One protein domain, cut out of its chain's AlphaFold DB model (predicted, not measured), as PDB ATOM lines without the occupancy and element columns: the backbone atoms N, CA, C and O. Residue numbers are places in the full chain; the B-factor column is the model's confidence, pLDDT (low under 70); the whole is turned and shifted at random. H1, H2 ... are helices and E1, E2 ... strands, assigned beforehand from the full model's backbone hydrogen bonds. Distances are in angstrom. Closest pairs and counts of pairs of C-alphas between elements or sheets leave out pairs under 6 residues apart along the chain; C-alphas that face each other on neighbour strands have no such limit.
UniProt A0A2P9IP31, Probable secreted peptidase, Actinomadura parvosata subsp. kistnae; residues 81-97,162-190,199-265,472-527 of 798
ATOM      1  N   SER A  81     151.928 135.442 158.566       80.25
ATOM      2  CA  SER A  81     152.381 136.847 158.601       80.25
ATOM      3  C   SER A  81     151.332 137.862 159.071       80.25
ATOM      4  O   SER A  81     151.680 138.989 159.423       80.25
ATOM      5  N   GLY A  82     150.056 137.476 159.123       88.81
ATOM      6  CA  GLY A  82     148.959 138.359 159.507       88.81
ATOM      7  C   GLY A  82     147.667 138.037 158.756       88.81
ATOM      8  O   GLY A  82     147.442 136.874 158.420       88.81
ATOM      9  N   PRO A  83     146.786 139.022 158.522       89.94
ATOM     10  CA  PRO A  83     145.637 138.846 157.640       89.94
ATOM     11  C   PRO A  83     146.074 138.775 156.168       89.94
ATOM     12  O   PRO A  83     147.000 139.467 155.759       89.94
ATOM     13  N   LEU A  84     145.386 137.963 155.368       92.69
ATOM     14  CA  LEU A  84     145.528 137.934 153.914       92.69
ATOM     15  C   LEU A  84     144.577 138.968 153.309       92.69
ATOM     16  O   LEU A  84     143.362 138.783 153.372       92.69
ATOM     17  N   LEU A  85     145.115 140.042 152.731       93.56
ATOM     18  CA  LEU A  85     144.318 141.180 152.258       93.56
ATOM     19  C   LEU A  85     144.387 141.368 150.734       93.56
ATOM     20  O   LEU A  85     143.709 142.238 150.192       93.56
ATOM     21  N   GLY A  86     145.133 140.518 150.027       94.50
ATOM     22  CA  GLY A  86     145.193 140.483 148.561       94.50
ATOM     23  C   GLY A  86     146.465 141.083 147.968       94.50
ATOM     24  O   GLY A  86     146.535 141.277 146.757       94.50
ATOM     25  N   GLU A  87     147.477 141.344 148.795       94.06
ATOM     26  CA  GLU A  87     148.776 141.850 148.367       94.06
ATOM     27  C   GLU A  87     149.378 140.987 147.243       94.06
ATOM     28  O   GLU A  87     149.392 139.755 147.298       94.06
ATOM     29  N   GLY A  88     149.885 141.643 146.197       92.19
ATOM     30  CA  GLY A  88     150.500 140.986 145.040       92.19
ATOM     31  C   GLY A  88     149.514 140.475 143.983       92.19
ATOM     32  O   GLY A  88     149.910 140.332 142.822       92.19
ATOM     33  N   ALA A  89     148.236 140.290 144.323       97.25
ATOM     34  CA  ALA A  89     147.176 140.016 143.356       97.25
ATOM     35  C   ALA A  89     146.603 141.313 142.759       97.25
ATOM     36  O   ALA A  89     146.782 142.409 143.297       97.25
ATOM     37  N   ILE A  90     145.917 141.177 141.624       98.75
ATOM     38  CA  ILE A  90     145.165 142.250 140.973       98.75
ATOM     39  C   ILE A  90     143.682 141.880 140.980       98.75
ATOM     40  O   ILE A  90     143.309 140.763 140.615       98.75
ATOM     41  N   VAL A  91     142.832 142.836 141.342       98.81
ATOM     42  CA  VAL A  91     141.394 142.792 141.081       98.81
ATOM     43  C   VAL A  91     141.104 143.714 139.904       98.81
ATOM     44  O   VAL A  91     141.362 144.913 139.953       98.81
ATOM     45  N   ALA A  92     140.571 143.154 138.826       98.75
ATOM     46  CA  ALA A  92     140.170 143.918 137.662       98.75
ATOM     47  C   ALA A  92     138.651 144.080 137.601       98.75
ATOM     48  O   ALA A  92     137.915 143.110 137.773       98.75
ATOM     49  N   ILE A  93     138.188 145.298 137.331       98.19
ATOM     50  CA  ILE A  93     136.767 145.644 137.242       98.19
ATOM     51  C   ILE A  93     136.470 146.088 135.814       98.19
ATOM     52  O   ILE A  93     136.966 147.122 135.371       98.19
ATOM     53  N   ILE A  94     135.679 145.295 135.095       95.00
ATOM     54  CA  ILE A  94     135.146 145.661 133.781       95.00
ATOM     55  C   ILE A  94     133.688 146.062 134.003       95.00
ATOM     56  O   ILE A  94     132.854 145.211 134.321       95.00
ATOM     57  N   ASP A  95     133.404 147.365 133.950       91.69
ATOM     58  CA  ASP A  95     132.112 147.918 134.374       91.69
ATOM     59  C   ASP A  95     131.808 149.310 133.781       91.69
ATOM     60  O   ASP A  95     132.342 149.657 132.730       91.69
ATOM     61  N   SER A  96     130.921 150.092 134.404       89.75
ATOM     62  CA  SER A  96     130.525 151.451 134.008       89.75
ATOM     63  C   SER A  96     131.601 152.518 134.241       89.75
ATOM     64  O   SER A  96     131.438 153.656 133.802       89.75
ATOM     65  N   GLY A  97     132.689 152.155 134.921       92.56
ATOM     66  CA  GLY A  97     133.754 153.057 135.343       92.56
ATOM     67  C   GLY A  97     134.071 152.921 136.824       92.56
ATOM     68  O   GLY A  97     133.761 151.910 137.458       92.56
ATOM     69  N   HIS A 162     127.644 152.203 139.402       91.00
ATOM     70  CA  HIS A 162     127.608 150.744 139.490       91.00
ATOM     71  C   HIS A 162     129.021 150.145 139.617       91.00
ATOM     72  O   HIS A 162     129.279 149.383 140.553       91.00
ATOM     73  N   GLY A 163     129.960 150.547 138.760       93.62
ATOM     74  CA  GLY A 163     131.344 150.071 138.781       93.62
ATOM     75  C   GLY A 163     132.101 150.411 140.069       93.62
ATOM     76  O   GLY A 163     132.788 149.552 140.624       93.62
ATOM     77  N   THR A 164     131.891 151.603 140.629       97.56
ATOM     78  CA  THR A 164     132.414 152.023 141.943       97.56
ATOM     79  C   THR A 164     131.917 151.096 143.048       97.56
ATOM     80  O   THR A 164     132.701 150.617 143.871       97.56
ATOM     81  N   HIS A 165     130.620 150.787 143.048       96.81
ATOM     82  CA  HIS A 165     130.020 149.897 144.037       96.81
ATOM     83  C   HIS A 165     130.572 148.469 143.920       96.81
ATOM     84  O   HIS A 165     130.925 147.852 144.930       96.81
ATOM     85  N   VAL A 166     130.698 147.951 142.695       96.38
ATOM     86  CA  VAL A 166     131.292 146.638 142.393       96.38
ATOM     87  C   VAL A 166     132.751 146.570 142.857       96.38
ATOM     88  O   VAL A 166     133.125 145.634 143.570       96.38
ATOM     89  N   ALA A 167     133.562 147.577 142.523       98.06
ATOM     90  CA  ALA A 167     134.962 147.672 142.929       98.06
ATOM     91  C   ALA A 167     135.120 147.695 144.457       98.06
ATOM     92  O   ALA A 167     136.001 147.028 145.004       98.06
ATOM     93  N   GLY A 168     134.235 148.414 145.156       97.44
ATOM     94  CA  GLY A 168     134.232 148.485 146.616       97.44
ATOM     95  C   GLY A 168     134.012 147.121 147.279       97.44
ATOM     96  O   GLY A 168     134.741 146.778 148.206       97.44
ATOM     97  N   ILE A 169     133.100 146.294 146.750       97.81
ATOM     98  CA  ILE A 169     132.838 144.946 147.287       97.81
ATOM     99  C   ILE A 169     134.075 144.061 147.123       97.81
ATOM    100  O   ILE A 169     134.480 143.364 148.054       97.81
ATOM    101  N   ALA A 170     134.670 144.072 145.928       98.00
ATOM    102  CA  ALA A 170     135.783 143.188 145.619       98.00
ATOM    103  C   ALA A 170     137.055 143.583 146.376       98.00
ATOM    104  O   ALA A 170     137.743 142.703 146.890       98.00
ATOM    105  N   ALA A 171     137.366 144.881 146.457       97.25
ATOM    106  CA  ALA A 171     138.683 145.335 146.896       97.25
ATOM    107  C   ALA A 171     138.719 146.707 147.591       97.25
ATOM    108  O   ALA A 171     139.808 147.242 147.782       97.25
ATOM    109  N   GLY A 172     137.585 147.312 147.965       96.31
ATOM    110  CA  GLY A 172     137.561 148.598 148.674       96.31
ATOM    111  C   GLY A 172     138.335 148.562 149.997       96.31
ATOM    112  O   GLY A 172     138.152 147.643 150.797       96.31
ATOM    113  N   ASP A 173     139.193 149.564 150.214       94.25
ATOM    114  CA  ASP A 173     139.901 149.782 151.475       94.25
ATOM    115  C   ASP A 173     139.200 150.831 152.339       94.25
ATOM    116  O   ASP A 173     139.422 152.032 152.203       94.25
ATOM    117  N   ASP A 174     138.353 150.381 153.256       87.75
ATOM    118  CA  ASP A 174     137.546 151.282 154.075       87.75
ATOM    119  C   ASP A 174     138.269 151.786 155.335       87.75
ATOM    120  O   ASP A 174     137.679 152.491 156.154       87.75
ATOM    121  N   SER A 175     139.553 151.459 155.518       87.31
ATOM    122  CA  SER A 175     140.327 151.818 156.716       87.31
ATOM    123  C   SER A 175     140.317 153.323 157.029       87.31
ATOM    124  O   SER A 175     140.269 153.716 158.196       87.31
ATOM    125  N   GLN A 176     140.280 154.173 155.998       83.88
ATOM    126  CA  GLN A 176     140.219 155.638 156.121       83.88
ATOM    127  C   GLN A 176     138.812 156.185 156.426       83.88
ATOM    128  O   GLN A 176     138.665 157.359 156.759       83.88
ATOM    129  N   LEU A 177     137.781 155.348 156.316       83.75
ATOM    130  CA  LEU A 177     136.366 155.696 156.478       83.75
ATOM    131  C   LEU A 177     135.726 154.986 157.686       83.75
ATOM    132  O   LEU A 177     134.513 155.025 157.872       83.75
ATOM    133  N   GLY A 178     136.547 154.381 158.550       77.56
ATOM    134  CA  GLY A 178     136.111 153.696 159.770       77.56
ATOM    135  C   GLY A 178     136.128 152.168 159.686       77.56
ATOM    136  O   GLY A 178     135.868 151.517 160.697       77.56
ATOM    137  N   GLY A 179     136.474 151.593 158.529       78.69
ATOM    138  CA  GLY A 179     136.724 150.160 158.348       78.69
ATOM    139  C   GLY A 179     135.469 149.285 158.406       78.69
ATOM    140  O   GLY A 179     135.566 148.088 158.683       78.69
ATOM    141  N   VAL A 180     134.284 149.861 158.196       77.06
ATOM    142  CA  VAL A 180     133.001 149.150 158.327       77.06
ATOM    143  C   VAL A 180     132.666 148.394 157.040       77.06
ATOM    144  O   VAL A 180     132.100 147.297 157.096       77.06
ATOM    145  N   TYR A 181     133.035 148.959 155.887       84.44
ATOM    146  CA  TYR A 181     132.688 148.484 154.550       84.44
ATOM    147  C   TYR A 181     133.903 148.119 153.669       84.44
ATOM    148  O   TYR A 181     133.839 148.164 152.448       84.44
ATOM    149  N   GLN A 182     134.999 147.656 154.274       89.06
ATOM    150  CA  GLN A 182     135.269 146.221 154.239       89.06
ATOM    151  C   GLN A 182     135.269 145.463 152.891       89.06
ATOM    152  O   GLN A 182     134.552 144.467 152.836       89.06
ATOM    153  N   GLY A 183     136.003 145.835 151.836       93.94
ATOM    154  CA  GLY A 183     136.115 144.974 150.639       93.94
ATOM    155  C   GLY A 183     136.745 143.595 150.925       93.94
ATOM    156  O   GLY A 183     137.428 143.416 151.932       93.94
ATOM    157  N   ILE A 184     136.546 142.601 150.048       96.06
ATOM    158  CA  ILE A 184     137.068 141.231 150.267       96.06
ATOM    159  C   ILE A 184     138.597 141.151 150.147       96.06
ATOM    160  O   ILE A 184     139.225 140.473 150.953       96.06
ATOM    161  N   ALA A 185     139.198 141.843 149.176       96.81
ATOM    162  CA  ALA A 185     140.647 141.922 148.971       96.81
ATOM    163  C   ALA A 185     141.144 143.382 149.090       96.81
ATOM    164  O   ALA A 185     141.473 144.008 148.079       96.81
ATOM    165  N   PRO A 186     141.173 143.957 150.311       95.31
ATOM    166  CA  PRO A 186     141.458 145.372 150.562       95.31
ATOM    167  C   PRO A 186     142.787 145.899 150.056       95.31
ATOM    168  O   PRO A 186     142.950 147.106 149.967       95.31
ATOM    169  N   HIS A 187     143.775 145.046 149.828       95.44
ATOM    170  CA  HIS A 187     145.130 145.446 149.459       95.44
ATOM    171  C   HIS A 187     145.545 144.880 148.093       95.44
ATOM    172  O   HIS A 187     146.717 144.948 147.730       95.44
ATOM    173  N   ALA A 188     144.592 144.339 147.327       97.06
ATOM    174  CA  ALA A 188     144.819 144.046 145.920       97.06
ATOM    175  C   ALA A 188     144.942 145.348 145.114       97.06
ATOM    176  O   ALA A 188     144.210 146.315 145.349       97.06
ATOM    177  N   ASP A 189     145.841 145.344 144.133       97.88
ATOM    178  CA  ASP A 189     145.915 146.415 143.142       97.88
ATOM    179  C   ASP A 189     144.710 146.351 142.196       97.88
ATOM    180  O   ASP A 189     144.145 145.280 141.958       97.88
ATOM    181  N   LEU A 190     144.344 147.489 141.603       98.69
ATOM    182  CA  LEU A 190     143.185 147.591 140.718       98.69
ATOM    183  C   LEU A 190     143.577 147.838 139.259       98.69
ATOM    184  O   LEU A 190     144.425 148.676 138.959       98.69
ATOM    185  N   PRO A 199     124.320 155.225 123.185       40.12
ATOM    186  CA  PRO A 199     122.997 155.721 123.555       40.12
ATOM    187  C   PRO A 199     121.910 154.775 123.028       40.12
ATOM    188  O   PRO A 199     121.891 154.479 121.837       40.12
ATOM    189  N   GLY A 200     121.016 154.301 123.900       39.53
ATOM    190  CA  GLY A 200     119.969 153.343 123.515       39.53
ATOM    191  C   GLY A 200     120.430 151.882 123.437       39.53
ATOM    192  O   GLY A 200     119.684 151.039 122.970       39.53
ATOM    193  N   VAL A 201     121.626 151.533 123.917       42.66
ATOM    194  CA  VAL A 201     122.023 150.131 124.120       42.66
ATOM    195  C   VAL A 201     122.472 149.981 125.561       42.66
ATOM    196  O   VAL A 201     123.360 150.699 126.026       42.66
ATOM    197  N   THR A 202     121.878 149.046 126.304       39.12
ATOM    198  CA  THR A 202     122.356 148.804 127.665       39.12
ATOM    199  C   THR A 202     123.618 147.947 127.661       39.12
ATOM    200  O   THR A 202     123.551 146.726 127.744       39.12
ATOM    201  N   LEU A 203     124.752 148.656 127.684       40.28
ATOM    202  CA  LEU A 203     126.099 148.242 128.102       40.28
ATOM    203  C   LEU A 203     126.864 147.305 127.148       40.28
ATOM    204  O   LEU A 203     126.564 146.124 127.061       40.28
ATOM    205  N   GLY A 204     127.925 147.863 126.538       48.88
ATOM    206  CA  GLY A 204     129.109 147.197 125.976       48.88
ATOM    207  C   GLY A 204     128.870 146.038 125.006       48.88
ATOM    208  O   GLY A 204     128.528 144.935 125.419       48.88
ATOM    209  N   ARG A 205     129.180 146.222 123.714       63.62
ATOM    210  CA  ARG A 205     129.143 145.088 122.775       63.62
ATOM    211  C   ARG A 205     130.169 144.029 123.198       63.62
ATOM    212  O   ARG A 205     131.220 144.341 123.764       63.62
ATOM    213  N   SER A 206     129.895 142.766 122.887       70.50
ATOM    214  CA  SER A 206     130.774 141.634 123.222       70.50
ATOM    215  C   SER A 206     132.228 141.834 122.756       70.50
ATOM    216  O   SER A 206     133.161 141.381 123.418       70.50
ATOM    217  N   THR A 207     132.442 142.596 121.680       71.81
ATOM    218  CA  THR A 207     133.762 143.036 121.203       71.81
ATOM    219  C   THR A 207     134.528 143.885 122.217       71.81
ATOM    220  O   THR A 207     135.713 143.644 122.448       71.81
ATOM    221  N   GLN A 208     133.862 144.848 122.857       79.19
ATOM    222  CA  GLN A 208     134.447 145.719 123.875       79.19
ATOM    223  C   GLN A 208     134.835 144.928 125.123       79.19
ATOM    224  O   GLN A 208     135.890 145.191 125.701       79.19
ATOM    225  N   LEU A 209     134.019 143.941 125.502       81.88
ATOM    226  CA  LEU A 209     134.304 143.046 126.621       81.88
ATOM    227  C   LEU A 209     135.537 142.171 126.349       81.88
ATOM    228  O   LEU A 209     136.424 142.079 127.198       81.88
ATOM    229  N   VAL A 210     135.639 141.560 125.164       82.00
ATOM    230  CA  VAL A 210     136.823 140.759 124.796       82.00
ATOM    231  C   VAL A 210     138.084 141.625 124.782       82.00
ATOM    232  O   VAL A 210     139.114 141.208 125.315       82.00
ATOM    233  N   ALA A 211     138.006 142.841 124.233       84.00
ATOM    234  CA  ALA A 211     139.122 143.782 124.249       84.00
ATOM    235  C   ALA A 211     139.506 144.203 125.679       84.00
ATOM    236  O   ALA A 211     140.693 144.289 125.990       84.00
ATOM    237  N   ALA A 212     138.525 144.417 126.563       89.69
ATOM    238  CA  ALA A 212     138.751 144.736 127.972       89.69
ATOM    239  C   ALA A 212     139.494 143.609 128.705       89.69
ATOM    240  O   ALA A 212     140.452 143.878 129.428       89.69
ATOM    241  N   VAL A 213     139.112 142.349 128.480       92.19
ATOM    242  CA  VAL A 213     139.794 141.198 129.090       92.19
ATOM    243  C   VAL A 213     141.214 141.026 128.545       92.19
ATOM    244  O   VAL A 213     142.132 140.827 129.342       92.19
ATOM    245  N   ASP A 214     141.434 141.160 127.231       91.06
ATOM    246  CA  ASP A 214     142.793 141.149 126.655       91.06
ATOM    247  C   ASP A 214     143.668 142.238 127.285       91.06
ATOM    248  O   ASP A 214     144.780 141.972 127.742       91.06
ATOM    249  N   TYR A 215     143.135 143.458 127.364       95.56
ATOM    250  CA  TYR A 215     143.808 144.592 127.980       95.56
ATOM    251  C   TYR A 215     144.190 144.304 129.435       95.56
ATOM    252  O   TYR A 215     145.361 144.437 129.789       95.56
ATOM    253  N   VAL A 216     143.245 143.843 130.261       98.06
ATOM    254  CA  VAL A 216     143.499 143.506 131.670       98.06
ATOM    255  C   VAL A 216     144.598 142.454 131.790       98.06
ATOM    256  O   VAL A 216     145.541 142.640 132.554       98.06
ATOM    257  N   VAL A 217     144.521 141.368 131.016       95.38
ATOM    258  CA  VAL A 217     145.506 140.279 131.085       95.38
ATOM    259  C   VAL A 217     146.897 140.749 130.650       95.38
ATOM    260  O   VAL A 217     147.893 140.329 131.238       95.38
ATOM    261  N   ARG A 218     146.994 141.640 129.656       94.19
ATOM    262  CA  ARG A 218     148.276 142.237 129.251       94.19
ATOM    263  C   ARG A 218     148.829 143.183 130.312       94.19
ATOM    264  O   ARG A 218     150.012 143.102 130.622       94.19
ATOM    265  N   ARG A 219     147.986 144.049 130.883       96.56
ATOM    266  CA  ARG A 219     148.382 145.031 131.910       96.56
ATOM    267  C   ARG A 219     148.610 144.423 133.289       96.56
ATOM    268  O   ARG A 219     149.241 145.058 134.124       96.56
ATOM    269  N   ALA A 220     148.164 143.191 133.511       96.12
ATOM    270  CA  ALA A 220     148.550 142.415 134.678       96.12
ATOM    271  C   ALA A 220     150.027 141.973 134.635       96.12
ATOM    272  O   ALA A 220     150.570 141.617 135.675       96.12
ATOM    273  N   GLU A 221     150.684 141.984 133.465       93.62
ATOM    274  CA  GLU A 221     152.123 141.698 133.308       93.62
ATOM    275  C   GLU A 221     152.564 140.367 133.960       93.62
ATOM    276  O   GLU A 221     153.648 140.240 134.525       93.62
ATOM    277  N   GLY A 222     151.697 139.349 133.893       90.75
ATOM    278  CA  GLY A 222     151.940 138.020 134.468       90.75
ATOM    279  C   GLY A 222     151.644 137.897 135.966       90.75
ATOM    280  O   GLY A 222     151.753 136.798 136.514       90.75
ATOM    281  N   ARG A 223     151.231 138.982 136.632       96.56
ATOM    282  CA  ARG A 223     150.724 138.930 138.008       96.56
ATOM    283  C   ARG A 223     149.365 138.222 138.052       96.56
ATOM    284  O   ARG A 223     148.588 138.346 137.102       96.56
ATOM    285  N   PRO A 224     149.041 137.515 139.149       97.81
ATOM    286  CA  PRO A 224     147.734 136.889 139.287       97.81
ATOM    287  C   PRO A 224     146.618 137.938 139.296       97.81
ATOM    288  O   PRO A 224     146.689 138.914 140.047       97.81
ATOM    289  N   VAL A 225     145.589 137.731 138.478       98.75
ATOM    290  CA  VAL A 225     144.482 138.664 138.276       98.75
ATOM    291  C   VAL A 225     143.129 137.955 138.344       98.75
ATOM    292  O   VAL A 225     142.873 136.973 137.642       98.75
ATOM    293  N   ALA A 226     142.246 138.483 139.190       98.75
ATOM    294  CA  ALA A 226     140.831 138.138 139.229       98.75
ATOM    295  C   ALA A 226     140.026 139.244 138.531       98.75
ATOM    296  O   ALA A 226     140.134 140.411 138.896       98.75
ATOM    297  N   ILE A 227     139.242 138.893 137.514       98.75
ATOM    298  CA  ILE A 227     138.515 139.832 136.651       98.75
ATOM    299  C   ILE A 227     137.021 139.712 136.938       98.75
ATOM    300  O   ILE A 227     136.437 138.659 136.693       98.75
ATOM    301  N   ASN A 228     136.396 140.781 137.427       98.38
ATOM    302  CA  ASN A 228     134.951 140.861 137.594       98.38
ATOM    303  C   ASN A 228     134.287 141.401 136.320       98.38
ATOM    304  O   ASN A 228     134.622 142.497 135.865       98.38
ATOM    305  N   VAL A 229     133.293 140.668 135.819       91.31
ATOM    306  CA  VAL A 229     132.411 141.058 134.713       91.31
ATOM    307  C   VAL A 229     130.968 141.020 135.211       91.31
ATOM    308  O   VAL A 229     130.388 139.950 135.396       91.31
ATOM    309  N   SER A 230     130.371 142.186 135.439       82.31
ATOM    310  CA  SER A 230     128.992 142.293 135.939       82.31
ATOM    311  C   SER A 230     127.969 142.588 134.831       82.31
ATOM    312  O   SER A 230     126.839 142.979 135.123       82.31
ATOM    313  N   GLN A 231     128.346 142.385 133.564       73.88
ATOM    314  CA  GLN A 231     127.503 142.597 132.383       73.88
ATOM    315  C   GLN A 231     127.161 141.272 131.692       73.88
ATOM    316  O   GLN A 231     127.874 140.271 131.812       73.88
ATOM    317  N   GLY A 232     126.063 141.279 130.943       71.50
ATOM    318  CA  GLY A 232     125.651 140.166 130.103       71.50
ATOM    319  C   GLY A 232     124.429 140.507 129.259       71.50
ATOM    320  O   GLY A 232     123.774 141.523 129.491       71.50
ATOM    321  N   MET A 233     124.157 139.632 128.301       71.81
ATOM    322  CA  MET A 233     123.049 139.702 127.347       71.81
ATOM    323  C   MET A 233     122.321 138.353 127.281       71.81
ATOM    324  O   MET A 233     122.854 137.352 127.774       71.81
ATOM    325  N   ASN A 234     121.126 138.329 126.694       78.12
ATOM    326  CA  ASN A 234     120.369 137.096 126.460       78.12
ATOM    327  C   ASN A 234     120.595 136.558 125.035       78.12
ATOM    328  O   ASN A 234     120.245 135.420 124.751       78.12
ATOM    329  N   GLY A 235     121.184 137.353 124.143       73.12
ATOM    330  CA  GLY A 235     121.576 136.925 122.808       73.12
ATOM    331  C   GLY A 235     122.643 135.831 122.854       73.12
ATOM    332  O   GLY A 235     123.629 135.920 123.599       73.12
ATOM    333  N   GLY A 236     122.459 134.803 122.028       78.19
ATOM    334  CA  GLY A 236     123.325 133.636 121.926       78.19
ATOM    335  C   GLY A 236     122.719 132.348 122.490       78.19
ATOM    336  O   GLY A 236     121.789 132.331 123.290       78.19
ATOM    337  N   GLY A 237     123.306 131.214 122.103       82.06
ATOM    338  CA  GLY A 237     122.746 129.890 122.392       82.06
ATOM    339  C   GLY A 237     122.878 129.392 123.832       82.06
ATOM    340  O   GLY A 237     122.581 128.223 124.072       82.06
ATOM    341  N   HIS A 238     123.359 130.206 124.779       90.19
ATOM    342  CA  HIS A 238     123.482 129.854 126.205       90.19
ATOM    343  C   HIS A 238     124.134 128.492 126.485       90.19
ATOM    344  O   HIS A 238     123.788 127.779 127.433       90.19
ATOM    345  N   SER A 239     125.064 128.092 125.627       82.94
ATOM    346  CA  SER A 239     125.678 126.768 125.623       82.94
ATOM    347  C   SER A 239     127.170 126.802 125.966       82.94
ATOM    348  O   SER A 239     127.780 125.743 126.121       82.94
ATOM    349  N   GLY A 240     127.755 127.994 126.136       79.19
ATOM    350  CA  GLY A 240     129.204 128.171 126.269       79.19
ATOM    351  C   GLY A 240     129.933 128.239 124.924       79.19
ATOM    352  O   GLY A 240     131.158 128.158 124.891       79.19
ATOM    353  N   GLU A 241     129.189 128.318 123.819       75.69
ATOM    354  CA  GLU A 241     129.695 128.086 122.461       75.69
ATOM    355  C   GLU A 241     129.847 129.376 121.642       75.69
ATOM    356  O   GLU A 241     130.500 129.358 120.594       75.69
ATOM    357  N   SER A 242     129.298 130.501 122.114       76.06
ATOM    358  CA  SER A 242     129.409 131.780 121.408       76.06
ATOM    359  C   SER A 242     130.866 132.252 121.330       76.06
ATOM    360  O   SER A 242     131.718 131.898 122.152       76.06
ATOM    361  N   LEU A 243     131.183 133.092 120.339       74.31
ATOM    362  CA  LEU A 243     132.553 133.579 120.142       74.31
ATOM    363  C   LEU A 243     133.088 134.355 121.352       74.31
ATOM    364  O   LEU A 243     134.269 134.229 121.678       74.31
ATOM    365  N   VAL A 244     132.230 135.115 122.038       77.94
ATOM    366  CA  VAL A 244     132.607 135.834 123.260       77.94
ATOM    367  C   VAL A 244     132.958 134.865 124.385       77.94
ATOM    368  O   VAL A 244     134.008 135.005 125.002       77.94
ATOM    369  N   GLU A 245     132.151 133.830 124.602       83.69
ATOM    370  CA  GLU A 245     132.415 132.816 125.626       83.69
ATOM    371  C   GLU A 245     133.702 132.049 125.337       83.69
ATOM    372  O   GLU A 245     134.542 131.902 126.222       83.69
ATOM    373  N   ARG A 246     133.911 131.643 124.079       78.50
ATOM    374  CA  ARG A 246     135.137 130.963 123.639       78.50
ATOM    375  C   ARG A 246     136.378 131.836 123.821       78.50
ATOM    376  O   ARG A 246     137.426 131.330 124.225       78.50
ATOM    377  N   ALA A 247     136.271 133.134 123.533       79.69
ATOM    378  CA  ALA A 247     137.362 134.079 123.740       79.69
ATOM    379  C   ALA A 247     137.710 134.215 125.230       79.69
ATOM    380  O   ALA A 247     138.882 134.130 125.595       79.69
ATOM    381  N   LEU A 248     136.708 134.366 126.100       85.38
ATOM    382  CA  LEU A 248     136.931 134.482 127.543       85.38
ATOM    383  C   LEU A 248     137.446 133.174 128.162       85.38
ATOM    384  O   LEU A 248     138.371 133.205 128.976       85.38
ATOM    385  N   ASP A 249     136.939 132.024 127.715       85.06
ATOM    386  CA  ASP A 249     137.455 130.707 128.095       85.06
ATOM    387  C   ASP A 249     138.941 130.563 127.755       85.06
ATOM    388  O   ASP A 249     139.704 130.009 128.548       85.06
ATOM    389  N   ALA A 250     139.378 131.073 126.598       82.81
ATOM    390  CA  ALA A 250     140.782 131.029 126.198       82.81
ATOM    391  C   ALA A 250     141.689 131.832 127.148       82.81
ATOM    392  O   ALA A 250     142.790 131.378 127.466       82.81
ATOM    393  N   TYR A 251     141.227 132.981 127.654       89.00
ATOM    394  CA  TYR A 251     141.959 133.743 128.672       89.00
ATOM    395  C   TYR A 251     141.964 133.040 130.032       89.00
ATOM    396  O   TYR A 251     143.020 132.947 130.654       89.00
ATOM    397  N   ALA A 252     140.830 132.477 130.459       91.06
ATOM    398  CA  ALA A 252     140.699 131.770 131.738       91.06
ATOM    399  C   ALA A 252     141.533 130.471 131.827       91.06
ATOM    400  O   ALA A 252     141.739 129.932 132.916       91.06
ATOM    401  N   ARG A 253     142.056 129.958 130.703       88.62
ATOM    402  CA  ARG A 253     143.030 128.846 130.687       88.62
ATOM    403  C   ARG A 253     144.409 129.240 131.198       88.62
ATOM    404  O   ARG A 253     145.181 128.359 131.569       88.62
ATOM    405  N   ARG A 254     144.756 130.529 131.169       91.69
ATOM    406  CA  ARG A 254     146.084 130.990 131.581       91.69
ATOM    407  C   ARG A 254     146.226 130.841 133.101       91.69
ATOM    408  O   ARG A 254     145.354 131.316 133.830       91.69
ATOM    409  N   PRO A 255     147.306 130.213 133.600       94.69
ATOM    410  CA  PRO A 255     147.598 130.213 135.027       94.69
ATOM    411  C   PRO A 255     147.649 131.644 135.570       94.69
ATOM    412  O   PRO A 255     148.290 132.510 134.979       94.69
ATOM    413  N   GLY A 256     146.967 131.889 136.684       97.12
ATOM    414  CA  GLY A 256     146.883 133.194 137.329       97.12
ATOM    415  C   GLY A 256     145.751 134.088 136.821       97.12
ATOM    416  O   GLY A 256     145.608 135.181 137.350       97.12
ATOM    417  N   VAL A 257     144.941 133.659 135.844       98.06
ATOM    418  CA  VAL A 257     143.796 134.436 135.338       98.06
ATOM    419  C   VAL A 257     142.488 133.762 135.739       98.06
ATOM    420  O   VAL A 257     142.177 132.661 135.284       98.06
ATOM    421  N   VAL A 258     141.694 134.443 136.565       98.50
ATOM    422  CA  VAL A 258     140.356 133.991 136.970       98.50
ATOM    423  C   VAL A 258     139.329 135.023 136.528       98.50
ATOM    424  O   VAL A 258     139.430 136.186 136.899       98.50
ATOM    425  N   ILE A 259     138.328 134.611 135.749       98.38
ATOM    426  CA  ILE A 259     137.242 135.491 135.300       98.38
ATOM    427  C   ILE A 259     135.965 135.108 136.047       98.38
ATOM    428  O   ILE A 259     135.531 133.954 136.004       98.38
ATOM    429  N   VAL A 260     135.376 136.080 136.734       98.56
ATOM    430  CA  VAL A 260     134.170 135.947 137.550       98.56
ATOM    431  C   VAL A 260     133.063 136.780 136.926       98.56
ATOM    432  O   VAL A 260     133.247 137.967 136.666       98.56
ATOM    433  N   LYS A 261     131.909 136.161 136.688       95.25
ATOM    434  CA  LYS A 261     130.795 136.771 135.969       95.25
ATOM    435  C   LYS A 261     129.482 136.643 136.748       95.25
ATOM    436  O   LYS A 261     129.168 135.581 137.287       95.25
ATOM    437  N   SER A 262     128.686 137.709 136.797       94.25
ATOM    438  CA  SER A 262     127.368 137.709 137.459       94.25
ATOM    439  C   SER A 262     126.339 136.852 136.710       94.25
ATOM    440  O   SER A 262     126.214 136.936 135.496       94.25
ATOM    441  N   ALA A 263     125.566 136.006 137.390       93.75
ATOM    442  CA  ALA A 263     124.634 135.086 136.721       93.75
ATOM    443  C   ALA A 263     123.598 135.787 135.819       93.75
ATOM    444  O   ALA A 263     123.217 135.219 134.798       93.75
ATOM    445  N   GLY A 264     123.200 137.013 136.152       88.62
ATOM    446  CA  GLY A 264     122.083 137.717 135.530       88.62
ATOM    447  C   GLY A 264     120.890 137.813 136.477       88.62
ATOM    448  O   GLY A 264     120.828 137.122 137.499       88.62
ATOM    449  N   ASN A 265     119.957 138.706 136.154       87.12
ATOM    450  CA  ASN A 265     118.766 138.969 136.966       87.12
ATOM    451  C   ASN A 265     117.471 138.597 136.209       87.12
ATOM    452  O   ASN A 265     116.405 139.134 136.492       87.12
ATOM    453  N   THR A 472     120.791 143.574 148.819       80.44
ATOM    454  CA  THR A 472     120.932 144.531 149.932       80.44
ATOM    455  C   THR A 472     122.389 144.681 150.398       80.44
ATOM    456  O   THR A 472     122.692 144.650 151.600       80.44
ATOM    457  N   VAL A 473     123.297 144.834 149.432       87.56
ATOM    458  CA  VAL A 473     124.741 144.995 149.652       87.56
ATOM    459  C   VAL A 473     125.069 146.483 149.690       87.56
ATOM    460  O   VAL A 473     124.625 147.230 148.827       87.56
ATOM    461  N   VAL A 474     125.822 146.911 150.704       89.38
ATOM    462  CA  VAL A 474     126.279 148.299 150.852       89.38
ATOM    463  C   VAL A 474     127.716 148.391 150.383       89.38
ATOM    464  O   VAL A 474     128.513 147.610 150.862       89.38
ATOM    465  N   SER A 475     128.080 149.312 149.505       94.38
ATOM    466  CA  SER A 475     129.466 149.470 149.047       94.38
ATOM    467  C   SER A 475     129.747 150.907 148.610       94.38
ATOM    468  O   SER A 475     128.874 151.772 148.722       94.38
ATOM    469  N   ALA A 476     130.985 151.159 148.179       96.12
ATOM    470  CA  ALA A 476     131.492 152.461 147.776       96.12
ATOM    471  C   ALA A 476     130.527 153.152 146.804       96.12
ATOM    472  O   ALA A 476     129.988 152.549 145.874       96.12
ATOM    473  N   ARG A 477     130.292 154.436 147.043       95.69
ATOM    474  CA  ARG A 477     129.335 155.260 146.312       95.69
ATOM    475  C   ARG A 477     130.092 156.348 145.583       95.69
ATOM    476  O   ARG A 477     130.803 157.125 146.211       95.69
ATOM    477  N   ARG A 478     129.850 156.475 144.278       94.38
ATOM    478  CA  ARG A 478     130.415 157.595 143.523       94.38
ATOM    479  C   ARG A 478     129.891 158.941 144.033       94.38
ATOM    480  O   ARG A 478     128.719 159.071 144.431       94.38
ATOM    481  N   ALA A 479     130.714 159.977 143.932       90.38
ATOM    482  CA  ALA A 479     130.258 161.350 144.086       90.38
ATOM    483  C   ALA A 479     129.088 161.656 143.123       90.38
ATOM    484  O   ALA A 479     129.029 161.183 141.989       90.38
ATOM    485  N   GLY A 480     128.080 162.394 143.599       87.25
ATOM    486  CA  GLY A 480     126.919 162.758 142.774       87.25
ATOM    487  C   GLY A 480     126.009 161.597 142.331       87.25
ATOM    488  O   GLY A 480     125.158 161.802 141.469       87.25
ATOM    489  N   SER A 481     126.147 160.385 142.891       89.50
ATOM    490  CA  SER A 481     125.207 159.285 142.611       89.50
ATOM    491  C   SER A 481     123.748 159.696 142.906       89.50
ATOM    492  O   SER A 481     123.501 160.343 143.930       89.50
ATOM    493  N   PRO A 482     122.762 159.319 142.068       86.25
ATOM    494  CA  PRO A 482     121.345 159.524 142.366       86.25
ATOM    495  C   PRO A 482     120.830 158.561 143.447       86.25
ATOM    496  O   PRO A 482     119.749 158.775 143.995       86.25
ATOM    497  N   LEU A 483     121.589 157.505 143.768       84.62
ATOM    498  CA  LEU A 483     121.197 156.523 144.769       84.62
ATOM    499  C   LEU A 483     121.319 157.097 146.192       84.62
ATOM    500  O   LEU A 483     122.267 157.851 146.483       84.62
ATOM    501  N   PRO A 484     120.391 156.728 147.100       87.00
ATOM    502  CA  PRO A 484     120.419 157.176 148.486       87.00
ATOM    503  C   PRO A 484     121.761 156.850 149.166       87.00
ATOM    504  O   PRO A 484     122.202 155.696 149.132       87.00
ATOM    505  N   PRO A 485     122.434 157.841 149.774       89.88
ATOM    506  CA  PRO A 485     123.659 157.596 150.515       89.88
ATOM    507  C   PRO A 485     123.382 156.900 151.851       89.88
ATOM    508  O   PRO A 485     122.340 157.104 152.476       89.88
ATOM    509  N   GLN A 486     124.371 156.148 152.318       87.00
ATOM    510  CA  GLN A 486     124.499 155.748 153.714       87.00
ATOM    511  C   GLN A 486     124.821 156.957 154.609       87.00
ATOM    512  O   GLN A 486     125.161 158.027 154.092       87.00
ATOM    513  N   PRO A 487     124.720 156.837 155.949       84.81
ATOM    514  CA  PRO A 487     125.005 157.947 156.861       84.81
ATOM    515  C   PRO A 487     126.390 158.588 156.677       84.81
ATOM    516  O   PRO A 487     126.522 159.797 156.855       84.81
ATOM    517  N   ASP A 488     127.397 157.809 156.274       83.31
ATOM    518  CA  ASP A 488     128.754 158.290 155.978       83.31
ATOM    519  C   ASP A 488     128.882 159.041 154.640       83.31
ATOM    520  O   ASP A 488     129.892 159.692 154.385       83.31
ATOM    521  N   ARG A 489     127.851 158.968 153.787       89.06
ATOM    522  CA  ARG A 489     127.774 159.507 152.420       89.06
ATOM    523  C   ARG A 489     128.776 158.938 151.410       89.06
ATOM    524  O   ARG A 489     128.628 159.240 150.224       89.06
ATOM    525  N   ALA A 490     129.728 158.126 151.856       91.88
ATOM    526  CA  ALA A 490     130.720 157.438 151.040       91.88
ATOM    527  C   ALA A 490     130.193 156.097 150.509       91.88
ATOM    528  O   ALA A 490     130.731 155.564 149.549       91.88
ATOM    529  N   HIS A 491     129.099 155.575 151.069       93.69
ATOM    530  CA  HIS A 491     128.542 154.291 150.653       93.69
ATOM    531  C   HIS A 491     127.081 154.400 150.213       93.69
ATOM    532  O   HIS A 491     126.368 155.353 150.541       93.69
ATOM    533  N   THR A 492     126.619 153.435 149.423       92.56
ATOM    534  CA  THR A 492     125.221 153.283 148.991       92.56
ATOM    535  C   THR A 492     124.852 151.809 148.960       92.56
ATOM    536  O   THR A 492     125.703 150.958 149.181       92.56
ATOM    537  N   LEU A 493     123.572 151.512 148.760       89.44
ATOM    538  CA  LEU A 493     123.035 150.160 148.741       89.44
ATOM    539  C   LEU A 493     122.582 149.804 147.331       89.44
ATOM    540  O   LEU A 493     121.816 150.551 146.724       89.44
ATOM    541  N   MET A 494     123.004 148.637 146.852       88.44
ATOM    542  CA  MET A 494     122.558 148.061 145.584       88.44
ATOM    543  C   MET A 494     122.170 146.587 145.753       88.44
ATOM    544  O   MET A 494     122.489 145.935 146.755       88.44
ATOM    545  N   ALA A 495     121.437 146.065 144.771       87.06
ATOM    546  CA  ALA A 495     121.032 144.669 144.707       87.06
ATOM    547  C   ALA A 495     121.158 144.141 143.272       87.06
ATOM    548  O   ALA A 495     120.872 144.853 142.312       87.06
ATOM    549  N   GLY A 496     121.573 142.885 143.143       87.75
ATOM    550  CA  GLY A 496     121.754 142.197 141.874       87.75
ATOM    551  C   GLY A 496     122.843 141.134 141.959       87.75
ATOM    552  O   GLY A 496     123.715 141.163 142.831       87.75
ATOM    553  N   THR A 497     122.865 140.217 140.994       91.06
ATOM    554  CA  THR A 497     124.004 139.294 140.836       91.06
ATOM    555  C   THR A 497     125.317 140.038 140.558       91.06
ATOM    556  O   THR A 497     126.386 139.531 140.896       91.06
ATOM    557  N   SER A 498     125.248 141.279 140.058       90.88
ATOM    558  CA  SER A 498     126.370 142.220 139.952       90.88
ATOM    559  C   SER A 498     127.020 142.588 141.288       90.88
ATOM    560  O   SER A 498     128.176 142.991 141.296       90.88
ATOM    561  N   MET A 499     126.320 142.432 142.416       94.62
ATOM    562  CA  MET A 499     126.882 142.605 143.761       94.62
ATOM    563  C   MET A 499     127.386 141.274 144.341       94.62
ATOM    564  O   MET A 499     128.282 141.272 145.182       94.62
ATOM    565  N   ALA A 500     126.880 140.135 143.861       95.75
ATOM    566  CA  ALA A 500     127.360 138.810 144.256       95.75
ATOM    567  C   ALA A 500     128.715 138.466 143.615       95.75
ATOM    568  O   ALA A 500     129.643 138.054 144.313       95.75
ATOM    569  N   ALA A 501     128.858 138.682 142.304       97.56
ATOM    570  CA  ALA A 501     130.093 138.424 141.558       97.56
ATOM    571  C   ALA A 501     131.363 139.047 142.183       97.56
ATOM    572  O   ALA A 501     132.331 138.305 142.379       97.56
ATOM    573  N   PRO A 502     131.386 140.329 142.602       98.12
ATOM    574  CA  PRO A 502     132.593 140.927 143.168       98.12
ATOM    575  C   PRO A 502     133.016 140.324 144.512       98.12
ATOM    576  O   PRO A 502     134.209 140.343 144.813       98.12
ATOM    577  N   HIS A 503     132.110 139.704 145.285       98.12
ATOM    578  CA  HIS A 503     132.519 138.942 146.474       98.12
ATOM    579  C   HIS A 503     133.408 137.750 146.082       98.12
ATOM    580  O   HIS A 503     134.444 137.501 146.700       98.12
ATOM    581  N   VAL A 504     133.016 137.026 145.030       98.44
ATOM    582  CA  VAL A 504     133.771 135.879 144.502       98.44
ATOM    583  C   VAL A 504     135.031 136.342 143.774       98.44
ATOM    584  O   VAL A 504     136.052 135.672 143.873       98.44
ATOM    585  N   CYS A 505     135.000 137.494 143.096       98.69
ATOM    586  CA  CYS A 505     136.187 138.081 142.472       98.69
ATOM    587  C   CYS A 505     137.261 138.426 143.513       98.69
ATOM    588  O   CYS A 505     138.408 137.999 143.377       98.69
ATOM    589  N   GLY A 506     136.885 139.100 144.604       98.44
ATOM    590  CA  GLY A 506     137.807 139.345 145.715       98.44
ATOM    591  C   GLY A 506     138.311 138.043 146.347       98.44
ATOM    592  O   GLY A 506     139.507 137.894 146.583       98.44
ATOM    593  N   ALA A 507     137.441 137.046 146.536       98.56
ATOM    594  CA  ALA A 507     137.846 135.735 147.050       98.56
ATOM    595  C   ALA A 507     138.837 135.016 146.118       98.56
ATOM    596  O   ALA A 507     139.791 134.398 146.588       98.56
ATOM    597  N   ALA A 508     138.644 135.119 144.800       98.69
ATOM    598  CA  ALA A 508     139.570 134.596 143.806       98.69
ATOM    599  C   ALA A 508     140.931 135.305 143.883       98.69
ATOM    600  O   ALA A 508     141.957 134.630 143.845       98.69
ATOM    601  N   ALA A 509     140.964 136.629 144.074       98.56
ATOM    602  CA  ALA A 509     142.214 137.356 144.293       98.56
ATOM    603  C   ALA A 509     142.954 136.863 145.549       98.56
ATOM    604  O   ALA A 509     144.155 136.605 145.483       98.56
ATOM    605  N   LEU A 510     142.243 136.626 146.660       98.38
ATOM    606  CA  LEU A 510     142.838 136.036 147.869       98.38
ATOM    607  C   LEU A 510     143.348 134.605 147.632       98.38
ATOM    608  O   LEU A 510     144.441 134.262 148.071       98.38
ATOM    609  N   VAL A 511     142.606 133.772 146.898       98.38
ATOM    610  CA  VAL A 511     143.033 132.416 146.502       98.38
ATOM    611  C   VAL A 511     144.338 132.450 145.696       98.38
ATOM    612  O   VAL A 511     145.247 131.654 145.950       98.38
ATOM    613  N   LEU A 512     144.459 133.384 144.751       98.25
ATOM    614  CA  LEU A 512     145.659 133.563 143.933       98.25
ATOM    615  C   LEU A 512     146.842 134.145 144.733       98.25
ATOM    616  O   LEU A 512     147.990 133.725 144.537       98.25
ATOM    617  N   ALA A 513     146.577 135.066 145.663       97.12
ATOM    618  CA  ALA A 513     147.577 135.602 146.588       97.12
ATOM    619  C   ALA A 513     148.117 134.494 147.508       97.12
ATOM    620  O   ALA A 513     149.326 134.270 147.566       97.12
ATOM    621  N   ALA A 514     147.228 133.709 148.123       96.44
ATOM    622  CA  ALA A 514     147.581 132.569 148.967       96.44
ATOM    623  C   ALA A 514     148.440 131.532 148.230       96.44
ATOM    624  O   ALA A 514     149.402 131.009 148.796       96.44
ATOM    625  N   ARG A 515     148.136 131.262 146.953       95.81
ATOM    626  CA  ARG A 515     148.955 130.397 146.086       95.81
ATOM    627  C   ARG A 515     150.376 130.910 145.922       95.81
ATOM    628  O   ARG A 515     151.314 130.131 146.089       95.81
ATOM    629  N   THR A 516     150.519 132.205 145.640       95.06
ATOM    630  CA  THR A 516     151.826 132.866 145.508       95.06
ATOM    631  C   THR A 516     152.612 132.758 146.809       95.06
ATOM    632  O   THR A 516     153.755 132.311 146.797       95.06
ATOM    633  N   MET A 517     151.980 133.097 147.937       94.00
ATOM    634  CA  MET A 517     152.605 133.040 149.262       94.00
ATOM    635  C   MET A 517     153.038 131.626 149.653       94.00
ATOM    636  O   MET A 517     154.063 131.445 150.301       94.00
ATOM    637  N   SER A 518     152.287 130.615 149.215       94.50
ATOM    638  CA  SER A 518     152.604 129.206 149.471       94.50
ATOM    639  C   SER A 518     153.693 128.651 148.539       94.50
ATOM    640  O   SER A 518     154.041 127.476 148.642       94.50
ATOM    641  N   GLY A 519     154.219 129.451 147.601       94.44
ATOM    642  CA  GLY A 519     155.234 129.019 146.635       94.44
ATOM    643  C   GLY A 519     154.730 127.987 145.619       94.44
ATOM    644  O   GLY A 519     155.528 127.252 145.036       94.44
ATOM    645  N   LEU A 520     153.412 127.896 145.421       94.81
ATOM    646  CA  LEU A 520     152.790 126.932 144.516       94.81
ATOM    647  C   LEU A 520     152.541 127.549 143.137       94.81
ATOM    648  O   LEU A 520     152.351 128.757 142.997       94.81
ATOM    649  N   ALA A 521     152.497 126.699 142.108       94.56
ATOM    650  CA  ALA A 521     152.116 127.124 140.766       94.56
ATOM    651  C   ALA A 521     150.720 127.767 140.773       94.56
ATOM    652  O   ALA A 521     149.818 127.317 141.489       94.56
ATOM    653  N   GLN A 522     150.559 128.814 139.965       96.19
ATOM    654  CA  GLN A 522     149.290 129.520 139.850       96.19
ATOM    655  C   GLN A 522     148.196 128.645 139.237       96.19
ATOM    656  O   GLN A 522     148.462 127.748 138.438       96.19
ATOM    657  N   LEU A 523     146.958 128.936 139.632       96.12
ATOM    658  CA  LEU A 523     145.770 128.195 139.216       96.12
ATOM    659  C   LEU A 523     145.231 128.738 137.895       96.12
ATOM    660  O   LEU A 523     145.230 129.948 137.679       96.12
ATOM    661  N   THR A 524     144.713 127.865 137.037       94.88
ATOM    662  CA  THR A 524     143.814 128.298 135.954       94.88
ATOM    663  C   THR A 524     142.440 128.675 136.517       94.88
ATOM    664  O   THR A 524     142.099 128.298 137.645       94.88
ATOM    665  N   GLY A 525     141.609 129.362 135.729       93.75
ATOM    666  CA  GLY A 525     140.228 129.685 136.104       93.75
ATOM    667  C   GLY A 525     139.413 128.453 136.512       93.75
ATOM    668  O   GLY A 525     138.742 128.474 137.542       93.75
ATOM    669  N   GLU A 526     139.543 127.337 135.786       91.94
ATOM    670  CA  GLU A 526     138.852 126.079 136.114       91.94
ATOM    671  C   GLU A 526     139.329 125.471 137.438       91.94
ATOM    672  O   GLU A 526     138.519 124.961 138.215       91.94
ATOM    673  N   GLN A 527     140.632 125.522 137.720       95.94
ATOM    674  CA  GLN A 527     141.186 125.011 138.973       95.94
ATOM    675  C   GLN A 527     140.759 125.879 140.162       95.94
ATOM    676  O   GLN A 527     140.322 125.350 141.183       95.94
TER     677      GLN A 527
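Overview. This is residues 81 to 97, 162 to 190, 199 to 265 and 472 to 527 of the 798 residues of the protein "Probable secreted peptidase" of Actinomadura parvosata subsp. kistnae (UniProt A0A2P9IP31). A small parallel sheet, E1 E2 E3, is the core of three layers: the long H5 and the shorter H1 pack on one face, and H3 lies over the other face with H4 side by side with it. A hairpin, E4 and E5, packs on H1 on the side away from the sheet, and the short H2 sits far out from the core. The printed part has 169 residues with five named helices and five named strands, in the order E1 H1 H2 H3 E2 H4 E3 E4 E5 H5; the class is mixed, helices and strands, and under half of the residues, 84, are in named elements. The whole is compact, with a radius of gyration of the C-alphas of 16.1 A, and flat, spanning 49 by 45 by 23 A.

Arrangement. Start at inner strand E2, residues 225 to 229. It is parallel to edge strand E1, residues 90 to 95, where N 228 and O 92 are 2.8 A apart, and to edge strand E3, residues 257 to 262, where N 260 and O 227 are 2.8 A apart. H5, residues 497 to 517, is on this sheet at a height of 7.5 A, over E2 and E3; C-alphas 226 and 509 are its closest to E2, 5.3 A. On the same face H1, residues 162 to 171, lies over E1 and touches residues 498 to 507 of H5 alone, the same way at a shallow tilt of 32 degrees, closest at C-alphas 170 and 506, 4.3 A. On the opposite face look for H3, residues 206 to 219, at a height of 9.5 A. It touches H4, residues 243 to 252, closest at C-alphas 206 and 244, 6.1 A. E2, H4 and E3 make a strand-helix-strand unit, two parallel neighbour strands with a helix between, whose crossover is right-handed. Hairpin E4, residues 473 to 476, and E5, residues 491 to 494, is antiparallel, with N 475 and O 492 2.9 A apart; C-alphas 165 and 476, the closest of H1 and E4, are 4.8 A apart. H2, residues 174 to 177, is apart from H1. Every O i to N i+4 pair is within hydrogen-bond range in H1, H3 and H4, and 14 of 17 in H5; H2 is too short for such a pair.

Along the chain. Find C-alpha 90 at (145.165, 142.250, 140.973), where E1 begins its 15.7 A; E3 spans 16.9 A. H3 spans 19.9 A. H5 runs 30.5 A, from C-alpha 497 at (124.004, 139.294, 140.836) to C-alpha 517 at (152.605, 133.040, 149.262).

Size, cuts and confidence. The C-alphas farthest apart, of Ser 81 and Gly 200, are 50.5 A apart. Look for three cuts, at residues 98 to 161, 191 to 198 and 266 to 471, with C-alpha gaps of 7.8 A, 27.7 A and 14.3 A. Links E2 to H4 and E4 to E5 are long. In this model residues 199 to 205 are under pLDDT 70.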